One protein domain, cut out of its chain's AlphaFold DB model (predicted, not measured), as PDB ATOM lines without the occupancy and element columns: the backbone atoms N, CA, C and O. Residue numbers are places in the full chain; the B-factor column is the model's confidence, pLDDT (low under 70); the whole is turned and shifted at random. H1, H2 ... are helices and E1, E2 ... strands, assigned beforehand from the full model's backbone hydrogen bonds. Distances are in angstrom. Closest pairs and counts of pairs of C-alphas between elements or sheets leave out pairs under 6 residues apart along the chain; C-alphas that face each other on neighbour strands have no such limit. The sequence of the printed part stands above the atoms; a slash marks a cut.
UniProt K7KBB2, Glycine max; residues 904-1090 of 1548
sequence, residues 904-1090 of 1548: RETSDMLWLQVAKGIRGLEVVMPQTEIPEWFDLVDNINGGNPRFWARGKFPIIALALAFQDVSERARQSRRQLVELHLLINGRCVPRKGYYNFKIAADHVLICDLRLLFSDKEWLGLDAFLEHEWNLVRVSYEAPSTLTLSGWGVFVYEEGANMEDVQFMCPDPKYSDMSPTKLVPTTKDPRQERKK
ATOM      1  N   ARG A 904     132.960 243.906 242.267       88.91
ATOM      2  CA  ARG A 904     132.334 242.606 242.516       88.91
ATOM      3  C   ARG A 904     130.937 242.520 241.896       88.91
ATOM      4  O   ARG A 904     130.637 241.497 241.298       88.91
ATOM      5  N   GLU A 905     130.115 243.571 241.977       89.43
ATOM      6  CA  GLU A 905     128.775 243.538 241.370       89.43
ATOM      7  C   GLU A 905     128.838 243.383 239.845       89.43
ATOM      8  O   GLU A 905     127.981 242.728 239.256       89.43
ATOM      9  N   THR A 906     129.866 243.948 239.207       91.96
ATOM     10  CA  THR A 906     130.088 243.818 237.764       91.96
ATOM     11  C   THR A 906     130.575 242.417 237.395       91.96
ATOM     12  O   THR A 906     130.064 241.829 236.444       91.96
ATOM     13  N   SER A 907     131.502 241.841 238.163       90.51
ATOM     14  CA  SER A 907     131.953 240.455 237.972       90.51
ATOM     15  C   SER A 907     130.824 239.450 238.220       90.51
ATOM     16  O   SER A 907     130.624 238.548 237.413       90.51
ATOM     17  N   ASP A 908     130.026 239.642 239.275       90.08
ATOM     18  CA  ASP A 908     128.834 238.838 239.569       90.08
ATOM     19  C   ASP A 908     127.786 238.981 238.432       90.08
ATOM     20  O   ASP A 908     127.172 237.993 238.029       90.08
ATOM     21  N   MET A 909     127.633 240.170 237.828       92.05
ATOM     22  CA  MET A 909     126.796 240.393 236.633       92.05
ATOM     23  C   MET A 909     127.339 239.673 235.386       92.05
ATOM     24  O   MET A 909     126.549 239.116 234.620       92.05
ATOM     25  N   LEU A 910     128.660 239.632 235.184       91.53
ATOM     26  CA  LEU A 910     129.295 238.883 234.093       91.53
ATOM     27  C   LEU A 910     129.139 237.364 234.277       91.53
ATOM     28  O   LEU A 910     128.747 236.677 233.333       91.53
ATOM     29  N   TRP A 911     129.321 236.846 235.496       91.17
ATOM     30  CA  TRP A 911     128.996 235.457 235.842       91.17
ATOM     31  C   TRP A 911     127.527 235.123 235.543       91.17
ATOM     32  O   TRP A 911     127.234 234.103 234.921       91.17
ATOM     33  N   LEU A 912     126.597 236.012 235.902       88.71
ATOM     34  CA  LEU A 912     125.165 235.849 235.633       88.71
ATOM     35  C   LEU A 912     124.785 235.880 234.139       88.71
ATOM     36  O   LEU A 912     123.638 235.570 233.825       88.71
ATOM     37  N   GLN A 913     125.694 236.184 233.199       87.74
ATOM     38  CA  GLN A 913     125.406 235.960 231.772       87.74
ATOM     39  C   GLN A 913     125.275 234.463 231.453       87.74
ATOM     40  O   GLN A 913     124.472 234.097 230.596       87.74
ATOM     41  N   VAL A 914     125.990 233.596 232.181       85.78
ATOM     42  CA  VAL A 914     125.875 232.135 232.046       85.78
ATOM     43  C   VAL A 914     124.455 231.678 232.369       85.78
ATOM     44  O   VAL A 914     123.847 230.961 231.585       85.78
ATOM     45  N   ALA A 915     123.870 232.180 233.457       81.98
ATOM     46  CA  ALA A 915     122.513 231.833 233.880       81.98
ATOM     47  C   ALA A 915     121.396 232.301 232.912       81.98
ATOM     48  O   ALA A 915     120.230 231.990 233.132       81.98
ATOM     49  N   LYS A 916     121.718 233.041 231.837       80.89
ATOM     50  CA  LYS A 916     120.749 233.529 230.834       80.89
ATOM     51  C   LYS A 916     120.527 232.588 229.636       80.89
ATOM     52  O   LYS A 916     119.831 232.981 228.705       80.89
ATOM     53  N   GLY A 917     121.152 231.408 229.584       72.88
ATOM     54  CA  GLY A 917     120.961 230.449 228.476       72.88
ATOM     55  C   GLY A 917     121.683 230.778 227.156       72.88
ATOM     56  O   GLY A 917     121.666 229.959 226.231       72.88
ATOM     57  N   ILE A 918     122.310 231.960 227.053       76.46
ATOM     58  CA  ILE A 918     122.642 232.607 225.771       76.46
ATOM     59  C   ILE A 918     123.501 231.708 224.878       76.46
ATOM     60  O   ILE A 918     124.598 231.289 225.246       76.46
ATOM     61  N   ARG A 919     122.997 231.454 223.665       79.34
ATOM     62  CA  ARG A 919     123.673 230.627 222.670       79.34
ATOM     63  C   ARG A 919     124.924 231.313 222.124       79.34
ATOM     64  O   ARG A 919     124.844 232.372 221.500       79.34
ATOM     65  N   GLY A 920     126.062 230.648 222.293       79.52
ATOM     66  CA  GLY A 920     127.361 231.125 221.830       79.52
ATOM     67  C   GLY A 920     127.984 232.178 222.747       79.52
ATOM     68  O   GLY A 920     128.632 233.089 222.244       79.52
ATOM     69  N   LEU A 921     127.752 232.092 224.061       90.49
ATOM     70  CA  LEU A 921     128.345 233.002 225.041       90.49
ATOM     71  C   LEU A 921     129.854 232.755 225.219       90.49
ATOM     72  O   LEU A 921     130.261 231.660 225.598       90.49
ATOM     73  N   GLU A 922     130.658 233.796 225.036       92.97
ATOM     74  CA  GLU A 922     132.081 233.883 225.376       92.97
ATOM     75  C   GLU A 922     132.307 235.123 226.253       92.97
ATOM     76  O   GLU A 922     132.089 236.253 225.813       92.97
ATOM     77  N   VAL A 923     132.756 234.939 227.493       93.52
ATOM     78  CA  VAL A 923     133.143 236.043 228.385       93.52
ATOM     79  C   VAL A 923     134.543 235.772 228.921       93.52
ATOM     80  O   VAL A 923     134.779 234.741 229.546       93.52
ATOM     81  N   VAL A 924     135.470 236.702 228.703       92.51
ATOM     82  CA  VAL A 924     136.825 236.647 229.271       92.51
ATOM     83  C   VAL A 924     137.017 237.840 230.195       92.51
ATOM     84  O   VAL A 924     136.851 238.985 229.783       92.51
ATOM     85  N   MET A 925     137.365 237.583 231.453       93.08
ATOM     86  CA  MET A 925     137.564 238.619 232.474       93.08
ATOM     87  C   MET A 925     138.677 238.219 233.459       93.08
ATOM     88  O   MET A 925     139.092 237.056 233.456       93.08
ATOM     89  N   PRO A 926     139.200 239.140 234.292       90.01
ATOM     90  CA  PRO A 926     140.191 238.802 235.310       90.01
ATOM     91  C   PRO A 926     139.670 237.736 236.278       90.01
ATOM     92  O   PRO A 926     138.468 237.652 236.543       90.01
ATOM     93  N   GLN A 927     140.569 236.905 236.806       81.74
ATOM     94  CA  GLN A 927     140.182 235.762 237.625       81.74
ATOM     95  C   GLN A 927     139.515 236.220 238.930       81.74
ATOM     96  O   GLN A 927     140.133 236.828 239.802       81.74
ATOM     97  N   THR A 928     138.245 235.853 239.071       82.72
ATOM     98  CA  THR A 928     137.498 235.867 240.332       82.72
ATOM     99  C   THR A 928     137.244 234.425 240.784       82.72
ATOM    100  O   THR A 928     137.529 233.477 240.049       82.72
ATOM    101  N   GLU A 929     136.752 234.235 242.008       84.00
ATOM    102  CA  GLU A 929     136.331 232.910 242.477       84.00
ATOM    103  C   GLU A 929     135.179 232.393 241.599       84.00
ATOM    104  O   GLU A 929     134.205 233.112 241.372       84.00
ATOM    105  N   ILE A 930     135.288 231.154 241.103       86.85
ATOM    106  CA  ILE A 930     134.200 230.502 240.360       86.85
ATOM    107  C   ILE A 930     133.019 230.322 241.334       86.85
ATOM    108  O   ILE A 930     133.226 229.707 242.386       86.85
ATOM    109  N   PRO A 931     131.813 230.851 241.044       88.29
ATOM    110  CA  PRO A 931     130.724 230.879 242.013       88.29
ATOM    111  C   PRO A 931     130.280 229.490 242.480       88.29
ATOM    112  O   PRO A 931     130.132 228.576 241.674       88.29
ATOM    113  N   GLU A 932     129.949 229.363 243.769       84.24
ATOM    114  CA  GLU A 932     129.454 228.115 244.387       84.24
ATOM    115  C   GLU A 932     128.123 227.594 243.799       84.24
ATOM    116  O   GLU A 932     127.680 226.511 244.169       84.24
ATOM    117  N   TRP A 933     127.471 228.353 242.907       88.01
ATOM    118  CA  TRP A 933     126.272 227.929 242.176       88.01
ATOM    119  C   TRP A 933     126.564 227.211 240.847       88.01
ATOM    120  O   TRP A 933     125.627 226.726 240.221       88.01
ATOM    121  N   PHE A 934     127.825 227.117 240.413       87.05
ATOM    122  CA  PHE A 934     128.214 226.185 239.349       87.05
ATOM    123  C   PHE A 934     128.051 224.745 239.849       87.05
ATOM    124  O   PHE A 934     128.556 224.407 240.920       87.05
ATOM    125  N   ASP A 935     127.391 223.892 239.061       84.49
ATOM    126  CA  ASP A 935     127.006 222.529 239.449       84.49
ATOM    127  C   ASP A 935     128.196 221.684 239.945       84.49
ATOM    128  O   ASP A 935     128.076 220.923 240.907       84.49
ATOM    129  N   LEU A 936     129.373 221.866 239.333       83.79
ATOM    130  CA  LEU A 936     130.658 221.450 239.902       83.79
ATOM    131  C   LEU A 936     131.711 222.526 239.702       83.79
ATOM    132  O   LEU A 936     131.849 223.080 238.614       83.79
ATOM    133  N   VAL A 937     132.542 222.685 240.730       83.27
ATOM    134  CA  VAL A 937     133.791 223.444 240.706       83.27
ATOM    135  C   VAL A 937     134.931 222.554 241.225       83.27
ATOM    136  O   VAL A 937     134.833 221.995 242.316       83.27
ATOM    137  N   ASP A 938     136.026 222.428 240.470       81.98
ATOM    138  CA  ASP A 938     137.280 221.799 240.916       81.98
ATOM    139  C   ASP A 938     138.416 222.832 240.894       81.98
ATOM    140  O   ASP A 938     139.073 223.064 239.878       81.98
ATOM    141  N   ASN A 939     138.645 223.438 242.060       69.98
ATOM    142  CA  ASN A 939     139.738 224.379 242.330       69.98
ATOM    143  C   ASN A 939     140.961 223.691 242.975       69.98
ATOM    144  O   ASN A 939     141.784 224.359 243.598       69.98
ATOM    145  N   ILE A 940     141.041 222.351 242.946       59.03
ATOM    146  CA  ILE A 940     141.954 221.580 243.812       59.03
ATOM    147  C   ILE A 940     142.904 220.677 243.012       59.03
ATOM    148  O   ILE A 940     144.043 220.481 243.434       59.03
ATOM    149  N   ASN A 941     142.472 220.118 241.876       55.34
ATOM    150  CA  ASN A 941     143.204 219.023 241.221       55.34
ATOM    151  C   ASN A 941     143.894 219.371 239.888       55.34
ATOM    152  O   ASN A 941     144.554 218.494 239.329       55.34
ATOM    153  N   GLY A 942     143.742 220.593 239.355       57.85
ATOM    154  CA  GLY A 942     144.432 221.057 238.131       57.85
ATOM    155  C   GLY A 942     144.215 220.185 236.881       57.85
ATOM    156  O   GLY A 942     145.043 220.167 235.972       57.85
ATOM    157  N   GLY A 943     143.144 219.386 236.864       68.34
ATOM    158  CA  GLY A 943     142.849 218.420 235.809       68.34
ATOM    159  C   GLY A 943     141.808 218.932 234.820       68.34
ATOM    160  O   GLY A 943     141.035 219.825 235.132       68.34
ATOM    161  N   ASN A 944     141.745 218.315 233.644       79.25
ATOM    162  CA  ASN A 944     140.759 218.640 232.609       79.25
ATOM    163  C   ASN A 944     139.300 218.451 233.101       79.25
ATOM    164  O   ASN A 944     139.022 217.403 233.710       79.25
ATOM    165  N   PRO A 945     138.368 219.378 232.776       86.00
ATOM    166  CA  PRO A 945     136.934 219.232 233.016       86.00
ATOM    167  C   PRO A 945     136.384 217.877 232.584       86.00
ATOM    168  O   PRO A 945     136.797 217.318 231.562       86.00
ATOM    169  N   ARG A 946     135.448 217.331 233.368       87.34
ATOM    170  CA  ARG A 946     134.891 215.990 233.141       87.34
ATOM    171  C   ARG A 946     133.426 215.873 233.589       87.34
ATOM    172  O   ARG A 946     133.178 215.948 234.790       87.34
ATOM    173  N   PHE A 947     132.490 215.596 232.666       88.42
ATOM    174  CA  PHE A 947     131.073 215.212 232.929       88.42
ATOM    175  C   PHE A 947     130.686 213.803 232.326       88.42
ATOM    176  O   PHE A 947     131.407 213.289 231.480       88.42
ATOM    177  N   TRP A 948     129.724 213.062 232.918       88.97
ATOM    178  CA  TRP A 948     128.951 211.923 232.342       88.97
ATOM    179  C   TRP A 948     128.561 212.042 230.854       88.97
ATOM    180  O   TRP A 948     128.822 213.062 230.228       88.97
ATOM    181  N   ALA A 949     127.765 211.097 230.361       88.37
ATOM    182  CA  ALA A 949     126.561 211.339 229.569       88.37
ATOM    183  C   ALA A 949     125.778 210.029 229.420       88.37
ATOM    184  O   ALA A 949     126.381 208.959 229.293       88.37
ATOM    185  N   ARG A 950     124.450 210.095 229.389       85.89
ATOM    186  CA  ARG A 950     123.560 209.038 228.893       85.89
ATOM    187  C   ARG A 950     122.321 209.712 228.310       85.89
ATOM    188  O   ARG A 950     122.049 210.860 228.633       85.89
ATOM    189  N   GLY A 951     121.591 209.024 227.437       81.17
ATOM    190  CA  GLY A 951     120.482 209.656 226.722       81.17
ATOM    191  C   GLY A 951     120.999 210.669 225.700       81.17
ATOM    192  O   GLY A 951     121.269 210.284 224.566       81.17
ATOM    193  N   LYS A 952     121.141 211.934 226.110       83.22
ATOM    194  CA  LYS A 952     121.589 213.055 225.270       83.22
ATOM    195  C   LYS A 952     122.889 213.681 225.758       83.22
ATOM    196  O   LYS A 952     123.322 213.459 226.889       83.22
ATOM    197  N   PHE A 953     123.515 214.469 224.891       86.39
ATOM    198  CA  PHE A 953     124.673 215.268 225.239       86.39
ATOM    199  C   PHE A 953     124.261 216.573 225.966       86.39
ATOM    200  O   PHE A 953     123.419 217.313 225.448       86.39
ATOM    201  N   PRO A 954     124.874 216.888 227.123       85.67
ATOM    202  CA  PRO A 954     124.659 218.116 227.892       85.67
ATOM    203  C   PRO A 954     124.745 219.424 227.114       85.67
ATOM    204  O   PRO A 954     125.717 219.654 226.395       85.67
ATOM    205  N   ILE A 955     123.838 220.368 227.375       87.66
ATOM    206  CA  ILE A 955     124.134 221.775 227.072       87.66
ATOM    207  C   ILE A 955     124.834 222.364 228.299       87.66
ATOM    208  O   ILE A 955     124.191 222.594 229.318       87.66
ATOM    209  N   ILE A 956     126.146 222.612 228.204       88.37
ATOM    210  CA  ILE A 956     126.975 223.172 229.289       88.37
ATOM    211  C   ILE A 956     127.642 224.500 228.922       88.37
ATOM    212  O   ILE A 956     128.037 224.727 227.777       88.37
ATOM    213  N   ALA A 957     127.887 225.309 229.951       90.30
ATOM    214  CA  ALA A 957     128.944 226.307 229.969       90.30
ATOM    215  C   ALA A 957     130.143 225.810 230.796       90.30
ATOM    216  O   ALA A 957     129.996 225.178 231.845       90.30
ATOM    217  N   LEU A 958     131.346 226.138 230.340       91.09
ATOM    218  CA  LEU A 958     132.588 225.951 231.082       91.09
ATOM    219  C   LEU A 958     133.044 227.281 231.669       91.09
ATOM    220  O   LEU A 958     133.077 228.288 230.963       91.09
ATOM    221  N   ALA A 959     133.493 227.251 232.918       92.38
ATOM    222  CA  ALA A 959     134.389 228.254 233.476       92.38
ATOM    223  C   ALA A 959     135.793 227.650 233.559       92.38
ATOM    224  O   ALA A 959     135.968 226.587 234.150       92.38
ATOM    225  N   LEU A 960     136.795 228.303 232.974       90.38
ATOM    226  CA  LEU A 960     138.178 227.833 232.914       90.38
ATOM    227  C   LEU A 960     139.106 228.956 233.386       90.38
ATOM    228  O   LEU A 960     139.307 229.935 232.669       90.38
ATOM    229  N   ALA A 961     139.640 228.838 234.601       89.79
ATOM    230  CA  ALA A 961     140.573 229.809 235.165       89.79
ATOM    231  C   ALA A 961     142.018 229.409 234.839       89.79
ATOM    232  O   ALA A 961     142.390 228.250 235.020       89.79
ATOM    233  N   PHE A 962     142.839 230.352 234.373       86.53
ATOM    234  CA  PHE A 962     144.222 230.099 233.957       86.53
ATOM    235  C   PHE A 962     145.228 230.909 234.778       86.53
ATOM    236  O   PHE A 962     145.023 232.090 235.035       86.53
ATOM    237  N   GLN A 963     146.349 230.280 235.137       81.74
ATOM    238  CA  GLN A 963     147.475 230.875 235.867       81.74
ATOM    239  C   GLN A 963     148.795 230.692 235.099       81.74
ATOM    240  O   GLN A 963     148.937 229.754 234.305       81.74
ATOM    241  N   ASP A 964     149.773 231.555 235.379       75.22
ATOM    242  CA  ASP A 964     151.141 231.431 234.861       75.22
ATOM    243  C   ASP A 964     151.933 230.362 235.642       75.22
ATOM    244  O   ASP A 964     151.869 230.288 236.870       75.22
ATOM    245  N   VAL A 965     152.711 229.542 234.936       64.68
ATOM    246  CA  VAL A 965     153.620 228.537 235.524       64.68
ATOM    247  C   VAL A 965     155.014 229.121 235.813       64.68
ATOM    248  O   VAL A 965     155.831 228.484 236.480       64.68
ATOM    249  N   SER A 966     155.342 230.317 235.308       55.80
ATOM    250  CA  SER A 966     156.704 230.858 235.351       55.80
ATOM    251  C   SER A 966     156.783 232.380 235.516       55.80
ATOM    252  O   SER A 966     156.291 233.144 234.699       55.80
ATOM    253  N   GLU A 967     157.581 232.853 236.480       45.30
ATOM    254  CA  GLU A 967     157.843 234.295 236.694       45.30
ATOM    255  C   GLU A 967     158.460 235.030 235.478       45.30
ATOM    256  O   GLU A 967     158.599 236.253 235.491       45.30
ATOM    257  N   ARG A 968     158.852 234.300 234.422       37.50
ATOM    258  CA  ARG A 968     159.415 234.847 233.177       37.50
ATOM    259  C   ARG A 968     158.367 235.148 232.100       37.50
ATOM    260  O   ARG A 968     158.688 235.875 231.166       37.50
ATOM    261  N   ALA A 969     157.147 234.615 232.190       37.64
ATOM    262  CA  ALA A 969     156.198 234.636 231.073       37.64
ATOM    263  C   ALA A 969     155.272 235.864 231.008       37.64
ATOM    264  O   ALA A 969     154.474 235.970 230.080       37.64
ATOM    265  N   ARG A 970     155.501 236.890 231.843       35.69
ATOM    266  CA  ARG A 970     154.911 238.243 231.692       35.69
ATOM    267  C   ARG A 970     155.199 238.936 230.345       35.69
ATOM    268  O   ARG A 970     154.664 240.010 230.096       35.69
ATOM    269  N   GLN A 971     156.046 238.353 229.494       37.45
ATOM    270  CA  GLN A 971     156.329 238.800 228.123       37.45
ATOM    271  C   GLN A 971     155.789 237.836 227.041       37.45
ATOM    272  O   GLN A 971     155.992 238.074 225.852       37.45
ATOM    273  N   SER A 972     155.098 236.754 227.418       41.08
ATOM    274  CA  SER A 972     154.510 235.801 226.470       41.08
ATOM    275  C   SER A 972     153.242 236.386 225.839       41.08
ATOM    276  O   SER A 972     152.185 236.446 226.467       41.08
ATOM    277  N   ARG A 973     153.344 236.824 224.578       49.14
ATOM    278  CA  ARG A 973     152.203 237.341 223.797       49.14
ATOM    279  C   ARG A 973     151.250 236.247 223.295       49.14
ATOM    280  O   ARG A 973     150.141 236.559 222.885       49.14
ATOM    281  N   ARG A 974     151.644 234.968 223.346       53.76
ATOM    282  CA  ARG A 974     150.787 233.842 222.940       53.76
ATOM    283  C   ARG A 974     149.755 233.552 224.033       53.76
ATOM    284  O   ARG A 974     150.119 233.137 225.130       53.76
ATOM    285  N   GLN A 975     148.481 233.769 223.710       64.08
ATOM    286  CA  GLN A 975     147.335 233.692 224.634       64.08
ATOM    287  C   GLN A 975     146.168 232.865 224.075       64.08
ATOM    288  O   GLN A 975     145.038 232.987 224.534       64.08
ATOM    289  N   LEU A 976     146.408 232.055 223.044       70.42
ATOM    290  CA  LEU A 976     145.361 231.265 222.408       70.42
ATOM    291  C   LEU A 976     145.244 229.889 223.062       70.42
ATOM    292  O   LEU A 976     146.234 229.170 223.184       70.42
ATOM    293  N   VAL A 977     144.025 229.532 223.458       76.69
ATOM    294  CA  VAL A 977     143.672 228.223 224.013       76.69
ATOM    295  C   VAL A 977     142.670 227.543 223.086       76.69
ATOM    296  O   VAL A 977     141.606 228.099 222.814       76.69
ATOM    297  N   GLU A 978     142.978 226.333 222.620       79.74
ATOM    298  CA  GLU A 978     141.992 225.469 221.961       79.74
ATOM    299  C   GLU A 978     141.337 224.546 222.999       79.74
ATOM    300  O   GLU A 978     142.006 224.054 223.908       79.74
ATOM    301  N   LEU A 979     140.040 224.265 222.848       86.02
ATOM    302  CA  LEU A 979     139.331 223.229 223.600       86.02
ATOM    303  C   LEU A 979     138.941 222.065 222.678       86.02
ATOM    304  O   LEU A 979     138.393 222.278 221.595       86.02
ATOM    305  N   HIS A 980     139.161 220.833 223.142       84.24
ATOM    306  CA  HIS A 980     138.744 219.599 222.473       84.24
ATOM    307  C   HIS A 980     137.832 218.759 223.377       84.24
ATOM    308  O   HIS A 980     138.094 218.596 224.573       84.24
ATOM    309  N   LEU A 981     136.802 218.152 222.788       88.35
ATOM    310  CA  LEU A 981     135.834 217.311 223.486       88.35
ATOM    311  C   LEU A 981     136.153 215.822 223.303       88.35
ATOM    312  O   LEU A 981     136.201 215.336 222.177       88.35
ATOM    313  N   LEU A 982     136.340 215.080 224.395       87.58
ATOM    314  CA  LEU A 982     136.635 213.645 224.376       87.58
ATOM    315  C   LEU A 982     135.501 212.837 225.005       87.58
ATOM    316  O   LEU A 982     135.331 212.868 226.222       87.58
ATOM    317  N   ILE A 983     134.800 212.043 224.196       87.29
ATOM    318  CA  ILE A 983     133.713 211.157 224.618       87.29
ATOM    319  C   ILE A 983     134.221 209.706 224.654       87.29
ATOM    320  O   ILE A 983     134.790 209.191 223.692       87.29
ATOM    321  N   ASN A 984     134.122 209.063 225.820       85.01
ATOM    322  CA  ASN A 984     134.745 207.776 226.171       85.01
ATOM    323  C   ASN A 984     136.253 207.682 225.851       85.01
ATOM    324  O   ASN A 984     136.801 206.596 225.677       85.01
ATOM    325  N   GLY A 985     136.945 208.825 225.803       75.19
ATOM    326  CA  GLY A 985     138.363 208.911 225.443       75.19
ATOM    327  C   GLY A 985     138.651 208.966 223.937       75.19
ATOM    328  O   GLY A 985     139.817 209.071 223.571       75.19
ATOM    329  N   ARG A 986     137.629 208.953 223.071       77.88
ATOM    330  CA  ARG A 986     137.754 209.350 221.659       77.88
ATOM    331  C   ARG A 986     137.489 210.847 221.555       77.88
ATOM    332  O   ARG A 986     136.507 211.312 222.121       77.88
ATOM    333  N   CYS A 987     138.314 211.606 220.840       79.36
ATOM    334  CA  CYS A 987     137.957 212.993 220.549       79.36
ATOM    335  C   CYS A 987     136.835 213.055 219.506       79.36
ATOM    336  O   CYS A 987     136.844 212.289 218.540       79.36
ATOM    337  N   VAL A 988     135.899 213.980 219.695       81.53
ATOM    338  CA  VAL A 988     134.890 214.336 218.696       81.53
ATOM    339  C   VAL A 988     135.575 215.141 217.579       81.53
ATOM    340  O   VAL A 988     136.279 216.105 217.889       81.53
ATOM    341  N   PRO A 989     135.420 214.766 216.297       67.81
ATOM    342  CA  PRO A 989     135.905 215.557 215.171       67.81
ATOM    343  C   PRO A 989     134.993 216.768 214.916       67.81
ATOM    344  O   PRO A 989     133.778 216.675 215.067       67.81
ATOM    345  N   ARG A 990     135.582 217.881 214.465       69.71
ATOM    346  CA  ARG A 990     134.877 219.101 214.042       69.71
ATOM    347  C   ARG A 990     135.495 219.691 212.771       69.71
ATOM    348  O   ARG A 990     136.686 219.502 212.524       69.71
ATOM    349  N   LYS A 991     134.694 220.387 211.963       49.81
ATOM    350  CA  LYS A 991     135.093 221.114 210.749       49.81
ATOM    351  C   LYS A 991     135.493 222.543 211.108       49.81
ATOM    352  O   LYS A 991     134.689 223.468 211.023       49.81
ATOM    353  N   GLY A 992     136.758 222.715 211.470       50.71
ATOM    354  CA  GLY A 992     137.345 223.994 211.844       50.71
ATOM    355  C   GLY A 992     137.800 224.036 213.299       50.71
ATOM    356  O   GLY A 992     137.512 223.154 214.106       50.71
ATOM    357  N   TYR A 993     138.523 225.103 213.618       58.96
ATOM    358  CA  TYR A 993     139.101 225.354 214.928       58.96
ATOM    359  C   TYR A 993     138.499 226.614 215.549       58.96
ATOM    360  O   TYR A 993     138.189 227.573 214.846       58.96
ATOM    361  N   TYR A 994     138.345 226.598 216.874       66.45
ATOM    362  CA  TYR A 994     137.947 227.758 217.668       66.45
ATOM    363  C   TYR A 994     138.970 227.927 218.790       66.45
ATOM    364  O   TYR A 994     139.102 227.031 219.630       66.45
ATOM    365  N   ASN A 995     139.684 229.054 218.762       71.61
ATOM    366  CA  ASN A 995     140.743 229.402 219.703       71.61
ATOM    367  C   ASN A 995     140.289 230.605 220.539       71.61
ATOM    368  O   ASN A 995     139.936 231.647 219.986       71.61
ATOM    369  N   PHE A 996     140.325 230.482 221.863       81.42
ATOM    370  CA  PHE A 996     139.956 231.553 222.789       81.42
ATOM    371  C   PHE A 996     141.183 232.380 223.167       81.42
ATOM    372  O   PHE A 996     142.230 231.810 223.471       81.42
ATOM    373  N   LYS A 997     141.054 233.711 223.195       78.92
ATOM    374  CA  LYS A 997     142.108 234.614 223.678       78.92
ATOM    375  C   LYS A 997     142.001 234.768 225.197       78.92
ATOM    376  O   LYS A 997     141.063 235.389 225.684       78.92
ATOM    377  N   ILE A 998     142.958 234.224 225.947       81.24
ATOM    378  CA  ILE A 998     143.009 234.300 227.411       81.24
ATOM    379  C   ILE A 998     144.449 234.395 227.944       81.24
ATOM    380  O   ILE A 998     145.346 233.650 227.554       81.24
ATOM    381  N   ALA A 999     144.655 235.333 228.868       75.30
ATOM    382  CA  ALA A 999     145.912 235.534 229.581       75.30
ATOM    383  C   ALA A 999     145.970 234.722 230.890       75.30
ATOM    384  O   ALA A 999     144.988 234.118 231.315       75.30
ATOM    385  N   ALA A1000     147.120 234.748 231.566       77.13
ATOM    386  CA  ALA A1000     147.216 234.297 232.954       77.13
ATOM    387  C   ALA A1000     146.436 235.235 233.892       77.13
ATOM    388  O   ALA A1000     146.248 236.413 233.580       77.13
ATOM    389  N   ASP A1001     146.004 234.716 235.039       85.33
ATOM    390  CA  ASP A1001     145.196 235.397 236.058       85.33
ATOM    391  C   ASP A1001     143.821 235.859 235.522       85.33
ATOM    392  O   ASP A1001     143.288 236.902 235.906       85.33
ATOM    393  N   HIS A1002     143.243 235.072 234.605       90.39
ATOM    394  CA  HIS A1002     141.945 235.307 233.958       90.39
ATOM    395  C   HIS A1002     141.054 234.063 233.986       90.39
ATOM    396  O   HIS A1002     141.529 232.936 234.144       90.39
ATOM    397  N   VAL A1003     139.751 234.271 233.783       91.55
ATOM    398  CA  VAL A1003     138.768 233.210 233.562       91.55
ATOM    399  C   VAL A1003     138.119 233.350 232.185       91.55
ATOM    400  O   VAL A1003     137.678 234.432 231.799       91.55
ATOM    401  N   LEU A1004     138.069 232.235 231.454       91.69
ATOM    402  CA  LEU A1004     137.261 232.052 230.252       91.69
ATOM    403  C   LEU A1004     135.951 231.391 230.668       91.69
ATOM    404  O   LEU A1004     135.945 230.270 231.174       91.69
ATOM    405  N   ILE A1005     134.851 232.073 230.408       92.78
ATOM    406  CA  ILE A1005     133.502 231.529 230.436       92.78
ATOM    407  C   ILE A1005     133.111 231.257 228.983       92.78
ATOM    408  O   ILE A1005     133.124 232.177 228.166       92.78
ATOM    409  N   CYS A1006     132.763 230.016 228.645       91.68
ATOM    410  CA  CYS A1006     132.323 229.668 227.294       91.68
ATOM    411  C   CYS A1006     131.177 228.650 227.280       91.68
ATOM    412  O   CYS A1006     131.231 227.613 227.938       91.68
ATOM    413  N   ASP A1007     130.151 228.935 226.484       89.28
ATOM    414  CA  ASP A1007     129.151 227.965 226.041       89.28
ATOM    415  C   ASP A1007     129.833 226.925 225.136       89.28
ATOM    416  O   ASP A1007     130.425 227.280 224.113       89.28
ATOM    417  N   LEU A1008     129.752 225.634 225.479       88.26
ATOM    418  CA  LEU A1008     130.416 224.573 224.712       88.26
ATOM    419  C   LEU A1008     129.900 224.487 223.262       88.26
ATOM    420  O   LEU A1008     130.619 224.005 222.383       88.26
ATOM    421  N   ARG A1009     128.698 225.015 222.981       86.50
ATOM    422  CA  ARG A1009     128.150 225.133 221.619       86.50
ATOM    423  C   ARG A1009     129.049 225.965 220.692       86.50
ATOM    424  O   ARG A1009     128.986 225.757 219.487       86.50
ATOM    425  N   LEU A1010     129.930 226.832 221.212       85.57
ATOM    426  CA  LEU A1010     130.933 227.565 220.417       85.57
ATOM    427  C   LEU A1010     131.950 226.665 219.704       85.57
ATOM    428  O   LEU A1010     132.551 227.080 218.715       85.57
ATOM    429  N   LEU A1011     132.178 225.441 220.192       80.78
ATOM    430  CA  LEU A1011     133.192 224.556 219.617       80.78
ATOM    431  C   LEU A1011     132.731 223.837 218.341       80.78
ATOM    432  O   LEU A1011     133.579 223.237 217.678       80.78
ATOM    433  N   PHE A1012     131.436 223.880 218.013       81.68
ATOM    434  CA  PHE A1012     130.784 223.016 217.026       81.68
ATOM    435  C   PHE A1012     129.832 223.803 216.124       81.68
ATOM    436  O   PHE A1012     129.183 224.749 216.563       81.68
ATOM    437  N   SER A1013     129.670 223.374 214.870       75.26
ATOM    438  CA  SER A1013     128.496 223.778 214.084       75.26
ATOM    439  C   SER A1013     127.225 223.068 214.567       75.26
ATOM    440  O   SER A1013     127.308 222.014 215.194       75.26
ATOM    441  N   ASP A1014     126.045 223.607 214.246       70.67
ATOM    442  CA  ASP A1014     124.730 223.040 214.595       70.67
ATOM    443  C   ASP A1014     124.644 221.537 214.287       70.67
ATOM    444  O   ASP A1014     124.363 220.731 215.175       70.67
ATOM    445  N   LYS A1015     125.017 221.162 213.059       71.64
ATOM    446  CA  LYS A1015     125.233 219.787 212.581       71.64
ATOM    447  C   LYS A1015     126.023 218.897 213.543       71.64
ATOM    448  O   LYS A1015     125.647 217.758 213.799       71.64
ATOM    449  N   GLU A1016     127.153 219.400 214.026       79.34
ATOM    450  CA  GLU A1016     128.120 218.640 214.821       79.34
ATOM    451  C   GLU A1016     127.689 218.560 216.282       79.34
ATOM    452  O   GLU A1016     127.814 217.499 216.886       79.34
ATOM    453  N   TRP A1017     127.096 219.636 216.809       83.64
ATOM    454  CA  TRP A1017     126.456 219.653 218.122       83.64
ATOM    455  C   TRP A1017     125.331 218.614 218.205       83.64
ATOM    456  O   TRP A1017     125.282 217.803 219.125       83.64
ATOM    457  N   LEU A1018     124.463 218.579 217.192       79.81
ATOM    458  CA  LEU A1018     123.395 217.583 217.065       79.81
ATOM    459  C   LEU A1018     123.928 216.163 216.809       79.81
ATOM    460  O   LEU A1018     123.236 215.184 217.084       79.81
ATOM    461  N   GLY A1019     125.160 216.039 216.314       81.82
ATOM    462  CA  GLY A1019     125.871 214.771 216.162       81.82
ATOM    463  C   GLY A1019     126.490 214.224 217.455       81.82
ATOM    464  O   GLY A1019     126.877 213.054 217.471       81.82
ATOM    465  N   LEU A1020     126.580 215.009 218.539       83.99
ATOM    466  CA  LEU A1020     127.238 214.591 219.789       83.99
ATOM    467  C   LEU A1020     126.559 213.383 220.451       83.99
ATOM    468  O   LEU A1020     127.257 212.507 220.969       83.99
ATOM    469  N   ASP A1021     125.229 213.284 220.362       85.05
ATOM    470  CA  ASP A1021     124.441 212.150 220.872       85.05
ATOM    471  C   ASP A1021     124.945 210.799 220.314       85.05
ATOM    472  O   ASP A1021     124.949 209.789 221.019       85.05
ATOM    473  N   ALA A1022     125.455 210.765 219.075       83.51
ATOM    474  CA  ALA A1022     125.939 209.539 218.432       83.51
ATOM    475  C   ALA A1022     127.238 208.974 219.043       83.51
ATOM    476  O   ALA A1022     127.585 207.819 218.789       83.51
ATOM    477  N   PHE A1023     127.956 209.752 219.859       81.42
ATOM    478  CA  PHE A1023     129.161 209.303 220.568       81.42
ATOM    479  C   PHE A1023     128.847 208.664 221.935       81.42
ATOM    480  O   PHE A1023     129.746 208.130 222.591       81.42
ATOM    481  N   LEU A1024     127.581 208.686 222.370       84.03
ATOM    482  CA  LEU A1024     127.118 208.192 223.669       84.03
ATOM    483  C   LEU A1024     126.852 206.675 223.665       84.03
ATOM    484  O   LEU A1024     125.763 206.205 223.982       84.03
ATOM    485  N   GLU A1025     127.871 205.891 223.310       79.18
ATOM    486  CA  GLU A1025     127.793 204.439 223.064       79.18
ATOM    487  C   GLU A1025     127.351 203.556 224.256       79.18
ATOM    488  O   GLU A1025     127.179 202.342 224.090       79.18
ATOM    489  N   HIS A1026     127.243 204.090 225.475       77.66
ATOM    490  CA  HIS A1026     127.031 203.325 226.711       77.66
ATOM    491  C   HIS A1026     125.889 203.882 227.586       77.66
ATOM    492  O   HIS A1026     125.516 205.044 227.473       77.66
ATOM    493  N   GLU A1027     125.385 203.066 228.529       83.34
ATOM    494  CA  GLU A1027     124.466 203.503 229.611       83.34
ATOM    495  C   GLU A1027     125.075 204.636 230.457       83.34
ATOM    496  O   GLU A1027     124.335 205.438 231.008       83.34
ATOM    497  N   TRP A1028     126.409 204.729 230.527       86.87
ATOM    498  CA  TRP A1028     127.123 205.870 231.093       86.87
ATOM    499  C   TRP A1028     128.440 206.108 230.345       86.87
ATOM    500  O   TRP A1028     129.338 205.261 230.336       86.87
ATOM    501  N   ASN A1029     128.571 207.289 229.749       88.49
ATOM    502  CA  ASN A1029     129.708 207.737 228.947       88.49
ATOM    503  C   ASN A1029     130.543 208.773 229.708       88.49
ATOM    504  O   ASN A1029     130.041 209.430 230.606       88.49
ATOM    505  N   LEU A1030     131.811 208.960 229.365       89.14
ATOM    506  CA  LEU A1030     132.609 210.068 229.909       89.14
ATOM    507  C   LEU A1030     132.850 211.111 228.843       89.14
ATOM    508  O   LEU A1030     133.479 210.804 227.839       89.14
ATOM    509  N   VAL A1031     132.501 212.345 229.148       88.67
ATOM    510  CA  VAL A1031     132.934 213.537 228.442       88.67
ATOM    511  C   VAL A1031     134.070 214.184 229.236       88.67
ATOM    512  O   VAL A1031     133.904 214.542 230.400       88.67
ATOM    513  N   ARG A1032     135.252 214.338 228.634       88.21
ATOM    514  CA  ARG A1032     136.294 215.257 229.125       88.21
ATOM    515  C   ARG A1032     136.432 216.420 228.157       88.21
ATOM    516  O   ARG A1032     136.413 216.193 226.952       88.21
ATOM    517  N   VAL A1033     136.681 217.620 228.665       87.93
ATOM    518  CA  VAL A1033     137.149 218.741 227.839       87.93
ATOM    519  C   VAL A1033     138.635 218.913 228.109       87.93
ATOM    520  O   VAL A1033     139.022 219.295 229.208       87.93
ATOM    521  N   SER A1034     139.486 218.566 227.148       85.78
ATOM    522  CA  SER A1034     140.913 218.897 227.217       85.78
ATOM    523  C   SER A1034     141.173 220.244 226.568       85.78
ATOM    524  O   SER A1034     140.476 220.601 225.624       85.78
ATOM    525  N   TYR A1035     142.215 220.934 227.016       83.63
ATOM    526  CA  TYR A1035     142.702 222.146 226.376       83.63
ATOM    527  C   TYR A1035     144.094 221.927 225.772       83.63
ATOM    528  O   TYR A1035     144.868 221.105 226.272       83.63
ATOM    529  N   GLU A1036     144.407 222.679 224.723       78.19
ATOM    530  CA  GLU A1036     145.766 222.910 224.235       78.19
ATOM    531  C   GLU A1036     146.084 224.398 224.422       78.19
ATOM    532  O   GLU A1036     145.285 225.258 224.052       78.19
ATOM    533  N   ALA A1037     147.220 224.703 225.051       73.17
ATOM    534  CA  ALA A1037     147.625 226.059 225.413       73.17
ATOM    535  C   ALA A1037     149.161 226.191 225.398       73.17
ATOM    536  O   ALA A1037     149.859 225.184 225.559       73.17
ATOM    537  N   PRO A1038     149.705 227.417 225.266       68.27
ATOM    538  CA  PRO A1038     151.120 227.702 225.485       68.27
ATOM    539  C   PRO A1038     151.611 227.150 226.826       68.27
ATOM    540  O   PRO A1038     150.929 227.281 227.838       68.27
ATOM    541  N   SER A1039     152.831 226.606 226.870       66.86
ATOM    542  CA  SER A1039     153.393 225.920 228.052       66.86
ATOM    543  C   SER A1039     153.587 226.799 229.301       66.86
ATOM    544  O   SER A1039     154.047 226.313 230.331       66.86
ATOM    545  N   THR A1040     153.293 228.094 229.198       66.46
ATOM    546  CA  THR A1040     153.291 229.069 230.294       66.46
ATOM    547  C   THR A1040     151.932 229.173 230.988       66.46
ATOM    548  O   THR A1040     151.881 229.648 232.114       66.46
ATOM    549  N   LEU A1041     150.843 228.732 230.348       74.62
ATOM    550  CA  LEU A1041     149.476 228.784 230.871       74.62
ATOM    551  C   LEU A1041     149.046 227.405 231.379       74.62
ATOM    552  O   LEU A1041     149.151 226.408 230.668       74.62
ATOM    553  N   THR A1042     148.502 227.348 232.596       80.65
ATOM    554  CA  THR A1042     147.839 226.144 233.125       80.65
ATOM    555  C   THR A1042     146.473 226.467 233.692       80.65
ATOM    556  O   THR A1042     146.269 227.529 234.272       80.65
ATOM    557  N   LEU A1043     145.550 225.518 233.555       85.36
ATOM    558  CA  LEU A1043     144.238 225.565 234.189       85.36
ATOM    559  C   LEU A1043     144.399 225.470 235.721       85.36
ATOM    560  O   LEU A1043     144.795 224.425 236.240       85.36
ATOM    561  N   SER A1044     144.120 226.563 236.431       86.30
ATOM    562  CA  SER A1044     144.222 226.675 237.895       86.30
ATOM    563  C   SER A1044     142.990 226.113 238.607       86.30
ATOM    564  O   SER A1044     143.106 225.493 239.664       86.30
ATOM    565  N   GLY A1045     141.822 226.262 237.985       86.82
ATOM    566  CA  GLY A1045     140.553 225.689 238.416       86.82
ATOM    567  C   GLY A1045     139.525 225.737 237.290       86.82
ATOM    568  O   GLY A1045     139.704 226.444 236.294       86.82
ATOM    569  N   TRP A1046     138.449 224.970 237.426       90.86
ATOM    570  CA  TRP A1046     137.353 224.985 236.459       90.86
ATOM    571  C   TRP A1046     135.997 224.748 237.107       90.86
ATOM    572  O   TRP A1046     135.889 224.092 238.141       90.86
ATOM    573  N   GLY A1047     134.966 225.262 236.445       90.18
ATOM    574  CA  GLY A1047     133.570 225.000 236.739       90.18
ATOM    575  C   GLY A1047     132.845 224.440 235.520       90.18
ATOM    576  O   GLY A1047     133.170 224.774 234.380       90.18
ATOM    577  N   VAL A1048     131.848 223.600 235.768       89.27
ATOM    578  CA  VAL A1048     130.811 223.238 234.798       89.27
ATOM    579  C   VAL A1048     129.503 223.792 235.350       89.27
ATOM    580  O   VAL A1048     129.109 223.419 236.452       89.27
ATOM    581  N   PHE A1049     128.877 224.696 234.599       90.14
ATOM    582  CA  PHE A1049     127.476 225.062 234.791       90.14
ATOM    583  C   PHE A1049     126.682 224.442 233.661       90.14
ATOM    584  O   PHE A1049     127.166 224.370 232.525       90.14
ATOM    585  N   VAL A1050     125.467 224.013 233.950       87.42
ATOM    586  CA  VAL A1050     124.715 223.245 232.983       87.42
ATOM    587  C   VAL A1050     123.302 223.778 232.823       87.42
ATOM    588  O   VAL A1050     122.600 224.065 233.788       87.42
ATOM    589  N   TYR A1051     122.890 223.956 231.573       85.69
ATOM    590  CA  TYR A1051     121.665 224.667 231.260       85.69
ATOM    591  C   TYR A1051     120.439 223.772 231.489       85.69
ATOM    592  O   TYR A1051     120.351 222.668 230.947       85.69
ATOM    593  N   GLU A1052     119.454 224.286 232.236       72.86
ATOM    594  CA  GLU A1052     118.144 223.642 232.435       72.86
ATOM    595  C   GLU A1052     117.474 223.299 231.085       72.86
ATOM    596  O   GLU A1052     116.819 222.266 230.944       72.86
ATOM    597  N   GLU A1053     117.709 224.119 230.054       60.98
ATOM    598  CA  GLU A1053     117.325 223.864 228.664       60.98
ATOM    599  C   GLU A1053     118.230 222.814 227.964       60.98
ATOM    600  O   GLU A1053     119.159 223.167 227.241       60.98
ATOM    601  N   GLY A1054     117.914 221.514 228.073       55.30
ATOM    602  CA  GLY A1054     118.250 220.496 227.041       55.30
ATOM    603  C   GLY A1054     118.966 219.198 227.472       55.30
ATOM    604  O   GLY A1054     118.952 218.225 226.720       55.30
ATOM    605  N   ALA A1055     119.536 219.220 228.670       57.61
ATOM    606  CA  ALA A1055     120.261 218.226 229.490       57.61
ATOM    607  C   ALA A1055     119.496 216.948 230.020       57.61
ATOM    608  O   ALA A1055     118.505 216.541 229.413       57.61
ATOM    609  N   ASN A1056     119.908 216.318 231.155       60.02
ATOM    610  CA  ASN A1056     119.094 215.566 232.166       60.02
ATOM    611  C   ASN A1056     119.826 215.295 233.538       60.02
ATOM    612  O   ASN A1056     120.831 214.591 233.546       60.02
ATOM    613  N   MET A1057     119.267 215.735 234.702       72.79
ATOM    614  CA  MET A1057     119.914 215.770 236.057       72.79
ATOM    615  C   MET A1057     120.253 214.404 236.610       72.79
ATOM    616  O   MET A1057     121.127 214.252 237.463       72.79
ATOM    617  N   GLU A1058     119.540 213.401 236.115       74.45
ATOM    618  CA  GLU A1058     119.731 212.011 236.472       74.45
ATOM    619  C   GLU A1058     120.659 211.270 235.492       74.45
ATOM    620  O   GLU A1058     121.060 210.141 235.791       74.45
ATOM    621  N   ASP A1059     120.968 211.856 234.326       79.73
ATOM    622  CA  ASP A1059     121.591 211.202 233.161       79.73
ATOM    623  C   ASP A1059     123.096 211.444 233.020       79.73
ATOM    624  O   ASP A1059     123.800 210.673 232.360       79.73
ATOM    625  N   VAL A1060     123.633 212.467 233.670       85.19
ATOM    626  CA  VAL A1060     125.077 212.636 233.861       85.19
ATOM    627  C   VAL A1060     125.288 212.897 235.395       85.19
ATOM    628  O   VAL A1060     124.332 213.322 236.023       85.19
ATOM    629  N   GLN A1061     126.359 212.443 236.112       84.52
ATOM    630  CA  GLN A1061     126.266 212.187 237.601       84.52
ATOM    631  C   GLN A1061     127.511 212.348 238.559       84.52
ATOM    632  O   GLN A1061     127.695 211.541 239.465       84.52
ATOM    633  N   PHE A1062     128.377 213.352 238.363       82.90
ATOM    634  CA  PHE A1062     129.542 213.933 239.114       82.90
ATOM    635  C   PHE A1062     130.599 213.046 239.767       82.90
ATOM    636  O   PHE A1062     131.768 213.421 239.764       82.90
ATOM    637  N   MET A1063     130.251 211.861 240.220       80.31
ATOM    638  CA  MET A1063     131.157 210.797 240.619       80.31
ATOM    639  C   MET A1063     130.989 209.619 239.652       80.31
ATOM    640  O   MET A1063     130.253 209.701 238.674       80.31
ATOM    641  N   CYS A1064     131.686 208.506 239.872       78.76
ATOM    642  CA  CYS A1064     131.496 207.299 239.065       78.76
ATOM    643  C   CYS A1064     130.225 206.539 239.508       78.76
ATOM    644  O   CYS A1064     130.216 206.082 240.651       78.76
ATOM    645  N   PRO A1065     129.192 206.351 238.654       76.97
ATOM    646  CA  PRO A1065     127.933 205.711 239.036       76.97
ATOM    647  C   PRO A1065     128.090 204.200 239.239       76.97
ATOM    648  O   PRO A1065     127.366 203.605 240.030       76.97
ATOM    649  N   ASP A1066     129.045 203.563 238.548       74.70
ATOM    650  CA  ASP A1066     129.267 202.117 238.636       74.70
ATOM    651  C   ASP A1066     130.754 201.766 238.417       74.70
ATOM    652  O   ASP A1066     131.332 202.174 237.401       74.70
ATOM    653  N   PRO A1067     131.410 201.007 239.321       67.80
ATOM    654  CA  PRO A1067     132.801 200.592 239.148       67.80
ATOM    655  C   PRO A1067     133.051 199.752 237.884       67.80
ATOM    656  O   PRO A1067     134.196 199.730 237.428       67.80
ATOM    657  N   LYS A1068     132.030 199.143 237.252       68.19
ATOM    658  CA  LYS A1068     132.166 198.457 235.947       68.19
ATOM    659  C   LYS A1068     132.694 199.370 234.829       68.19
ATOM    660  O   LYS A1068     133.193 198.879 233.822       68.19
ATOM    661  N   TYR A1069     132.610 200.689 235.011       64.94
ATOM    662  CA  TYR A1069     133.080 201.703 234.067       64.94
ATOM    663  C   TYR A1069     134.416 202.362 234.443       64.94
ATOM    664  O   TYR A1069     134.912 203.209 233.698       64.94
ATOM    665  N   SER A1070     135.011 201.988 235.580       58.55
ATOM    666  CA  SER A1070     136.270 202.580 236.056       58.55
ATOM    667  C   SER A1070     137.470 202.257 235.153       58.55
ATOM    668  O   SER A1070     138.332 203.114 234.964       58.55
ATOM    669  N   ASP A1071     137.471 201.082 234.514       54.32
ATOM    670  CA  ASP A1071     138.528 200.607 233.606       54.32
ATOM    671  C   ASP A1071     138.546 201.291 232.224       54.32
ATOM    672  O   ASP A1071     139.455 201.045 231.428       54.32
ATOM    673  N   MET A1072     137.590 202.185 231.924       54.98
ATOM    674  CA  MET A1072     137.593 203.001 230.700       54.98
ATOM    675  C   MET A1072     138.684 204.096 230.751       54.98
ATOM    676  O   MET A1072     138.422 205.305 230.873       54.98
ATOM    677  N   SER A1073     139.923 203.628 230.676       46.51
ATOM    678  CA  SER A1073     141.177 204.370 230.622       46.51
ATOM    679  C   SER A1073     141.522 204.763 229.171       46.51
ATOM    680  O   SER A1073     141.071 204.114 228.227       46.51
ATOM    681  N   PRO A1074     142.254 205.873 228.947       42.77
ATOM    682  CA  PRO A1074     142.390 206.442 227.610       42.77
ATOM    683  C   PRO A1074     143.432 205.710 226.751       42.77
ATOM    684  O   PRO A1074     144.632 205.769 227.027       42.77
ATOM    685  N   THR A1075     142.992 205.129 225.635       37.97
ATOM    686  CA  THR A1075     143.882 204.830 224.504       37.97
ATOM    687  C   THR A1075     144.479 206.142 223.985       37.97
ATOM    688  O   THR A1075     143.751 207.117 223.807       37.97
ATOM    689  N   LYS A1076     145.792 206.193 223.716       35.78
ATOM    690  CA  LYS A1076     146.424 207.375 223.103       35.78
ATOM    691  C   LYS A1076     145.916 207.576 221.670       35.78
ATOM    692  O   LYS A1076     146.445 206.970 220.743       35.78
ATOM    693  N   LEU A1077     144.934 208.456 221.503       36.84
ATOM    694  CA  LEU A1077     144.452 208.955 220.217       36.84
ATOM    695  C   LEU A1077     144.405 210.484 220.270       36.84
ATOM    696  O   LEU A1077     143.455 211.069 220.784       36.84
ATOM    697  N   VAL A1078     145.456 211.118 219.748       39.24
ATOM    698  CA  VAL A1078     145.419 212.543 219.398       39.24
ATOM    699  C   VAL A1078     144.586 212.670 218.118       39.24
ATOM    700  O   VAL A1078     144.860 211.935 217.166       39.24
ATOM    701  N   PRO A1079     143.588 213.566 218.057       39.60
ATOM    702  CA  PRO A1079     142.868 213.864 216.826       39.60
ATOM    703  C   PRO A1079     143.736 214.730 215.904       39.60
ATOM    704  O   PRO A1079     143.554 215.941 215.821       39.60
ATOM    705  N   THR A1080     144.673 214.117 215.181       41.48
ATOM    706  CA  THR A1080     145.259 214.770 214.004       41.48
ATOM    707  C   THR A1080     144.134 215.008 213.000       41.48
ATOM    708  O   THR A1080     143.587 214.044 212.448       41.48
ATOM    709  N   THR A1081     143.760 216.266 212.772       44.07
ATOM    710  CA  THR A1081     142.881 216.603 211.653       44.07
ATOM    711  C   THR A1081     143.610 216.247 210.360       44.07
ATOM    712  O   THR A1081     144.807 216.465 210.207       44.07
ATOM    713  N   LYS A1082     142.892 215.636 209.419       48.61
ATOM    714  CA  LYS A1082     143.445 215.214 208.122       48.61
ATOM    715  C   LYS A1082     143.439 216.340 207.076       48.61
ATOM    716  O   LYS A1082     143.536 216.063 205.885       48.61
ATOM    717  N   ASP A1083     143.283 217.590 207.506       55.06
ATOM    718  CA  ASP A1083     143.161 218.754 206.631       55.06
ATOM    719  C   ASP A1083     144.351 219.706 206.843       55.06
ATOM    720  O   ASP A1083     144.340 220.504 207.788       55.06
ATOM    721  N   PRO A1084     145.367 219.662 205.957       52.83
ATOM    722  CA  PRO A1084     146.495 220.580 206.010       52.83
ATOM    723  C   PRO A1084     146.070 222.049 205.969       52.83
ATOM    724  O   PRO A1084     146.760 222.876 206.559       52.83
ATOM    725  N   ARG A1085     144.937 222.410 205.343       55.41
ATOM    726  CA  ARG A1085     144.461 223.802 205.364       55.41
ATOM    727  C   ARG A1085     144.067 224.234 206.766       55.41
ATOM    728  O   ARG A1085     144.354 225.364 207.139       55.41
ATOM    729  N   GLN A1086     143.464 223.350 207.559       53.97
ATOM    730  CA  GLN A1086     143.076 223.664 208.935       53.97
ATOM    731  C   GLN A1086     144.276 223.692 209.886       53.97
ATOM    732  O   GLN A1086     144.314 224.573 210.739       53.97
ATOM    733  N   GLU A1087     145.288 222.833 209.718       55.68
ATOM    734  CA  GLU A1087     146.549 222.977 210.469       55.68
ATOM    735  C   GLU A1087     147.298 224.262 210.085       55.68
ATOM    736  O   GLU A1087     147.686 225.036 210.961       55.68
ATOM    737  N   ARG A1088     147.467 224.539 208.783       60.18
ATOM    738  CA  ARG A1088     148.145 225.753 208.299       60.18
ATOM    739  C   ARG A1088     147.381 227.027 208.690       60.18
ATOM    740  O   ARG A1088     148.010 228.003 209.089       60.18
ATOM    741  N   LYS A1089     146.040 227.005 208.667       57.52
ATOM    742  CA  LYS A1089     145.197 228.095 209.181       57.52
ATOM    743  C   LYS A1089     145.315 228.238 210.698       57.52
ATOM    744  O   LYS A1089     145.562 229.347 211.147       57.52
ATOM    745  N   LYS A1090     145.250 227.153 211.481       57.12
ATOM    746  CA  LYS A1090     145.487 227.192 212.937       57.12
ATOM    747  C   LYS A1090     146.843 227.819 213.262       57.12
ATOM    748  O   LYS A1090     146.919 228.644 214.161       57.12
TER     749      LYS A1090
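This is residues 904 to 1090 of the 1548 residues of a protein of Glycine max (UniProt K7KBB2). Two antiparallel sheets lie partly face to face with their strands crossed: a larger, twisted one of E1, E6, E3, E8 and E2, and a smaller one of E5, E4 and E7 over part of it. H2, H3 and H4 follow E6 at one end of this pair, H1 grazes the larger sheet on the side of E1, and a long tail after E8 ends in H5, far from the mean of the C-alphas. The printed part has 187 residues with five named helices and eight named strands, in the order H1 E1 E2 E3 E4 E5 E6 H2 H3 H4 E7 E8 H5. The class is mixed, helices and strands, with under half of the residues in named elements. The whole is compact, with a radius of gyration of the C-alphas of 16.5 A, and rounded, spanning 46 by 43 by 32 A.

Start at C-alpha 956, (126.975, 223.172, 229.289), where E3 runs 26.1 A to residue 964. Beside it look for E8, residues 1041 to 1050, 25.5 A long, which bends by 61 degrees at residue 1044, and E6, residues 1002 to 1007, 16.7 A. The edge strands are E1, residues 922 to 926, and E2, residues 936 to 938. In the smaller sheet find E4, residues 976 to 983, 23.3 A; E7, residues 1031 to 1036, 16.4 A; and E5, residues 995 to 997. The helices are H1, residues 904 to 911, 10.3 A, from C-alpha 904 at (132.334, 242.606, 242.516); H2, residues 1008 to 1011; H3, residues 1014 to 1018; H4, residues 1020 to 1023; and H5, residues 1084 to 1090, which ends with C-alpha 1090 at (145.487, 227.192, 212.937).

In the larger sheet, look for backbone N and O atoms within hydrogen-bond range between neighbour strands: N 959 of E3 and O 1047 of E8 at 2.9 A, N 960 of E3 and O 1004 of E6 at 2.8 A, N 923 of E1 and O 1005 of E6 at 2.9 A, and N 938 of E2 and O 1046 of E8 at 2.9 A. In the smaller sheet, E4 pairs with E7, N 980 and O 1034 at 2.8 A, and forms a hairpin with E5, N 977 and O 996 at 2.9 A. H2 grazes both sheets; its closest C-alphas to E3 are Leu 1008 and Ala 957, 5.7 A. H3 is close to H2 but not clearly touching, Trp 1017 and Arg 1009 having C-alphas 6.7 A apart, and meets H4 only through their link. H4 only just grazes the smaller sheet, with 5 pairs of C-alphas within 10 A. H5 is on neither sheet. Every O i to N i+4 pair is within hydrogen-bond range in H1, H3 and H5; H2 and H4 are too short for one.

The C-alphas farthest apart, of Gln 971 and Lys 1068, are 47.7 A apart. The printed part has no cut; its long links are E2 to E3, E3 to E4, E4 to E5 and, with 33 residues, E8 to H5. Mean pLDDT of the printed part is 75.6, with residues 965 to 975 and 1067 to 1090 among those under 70.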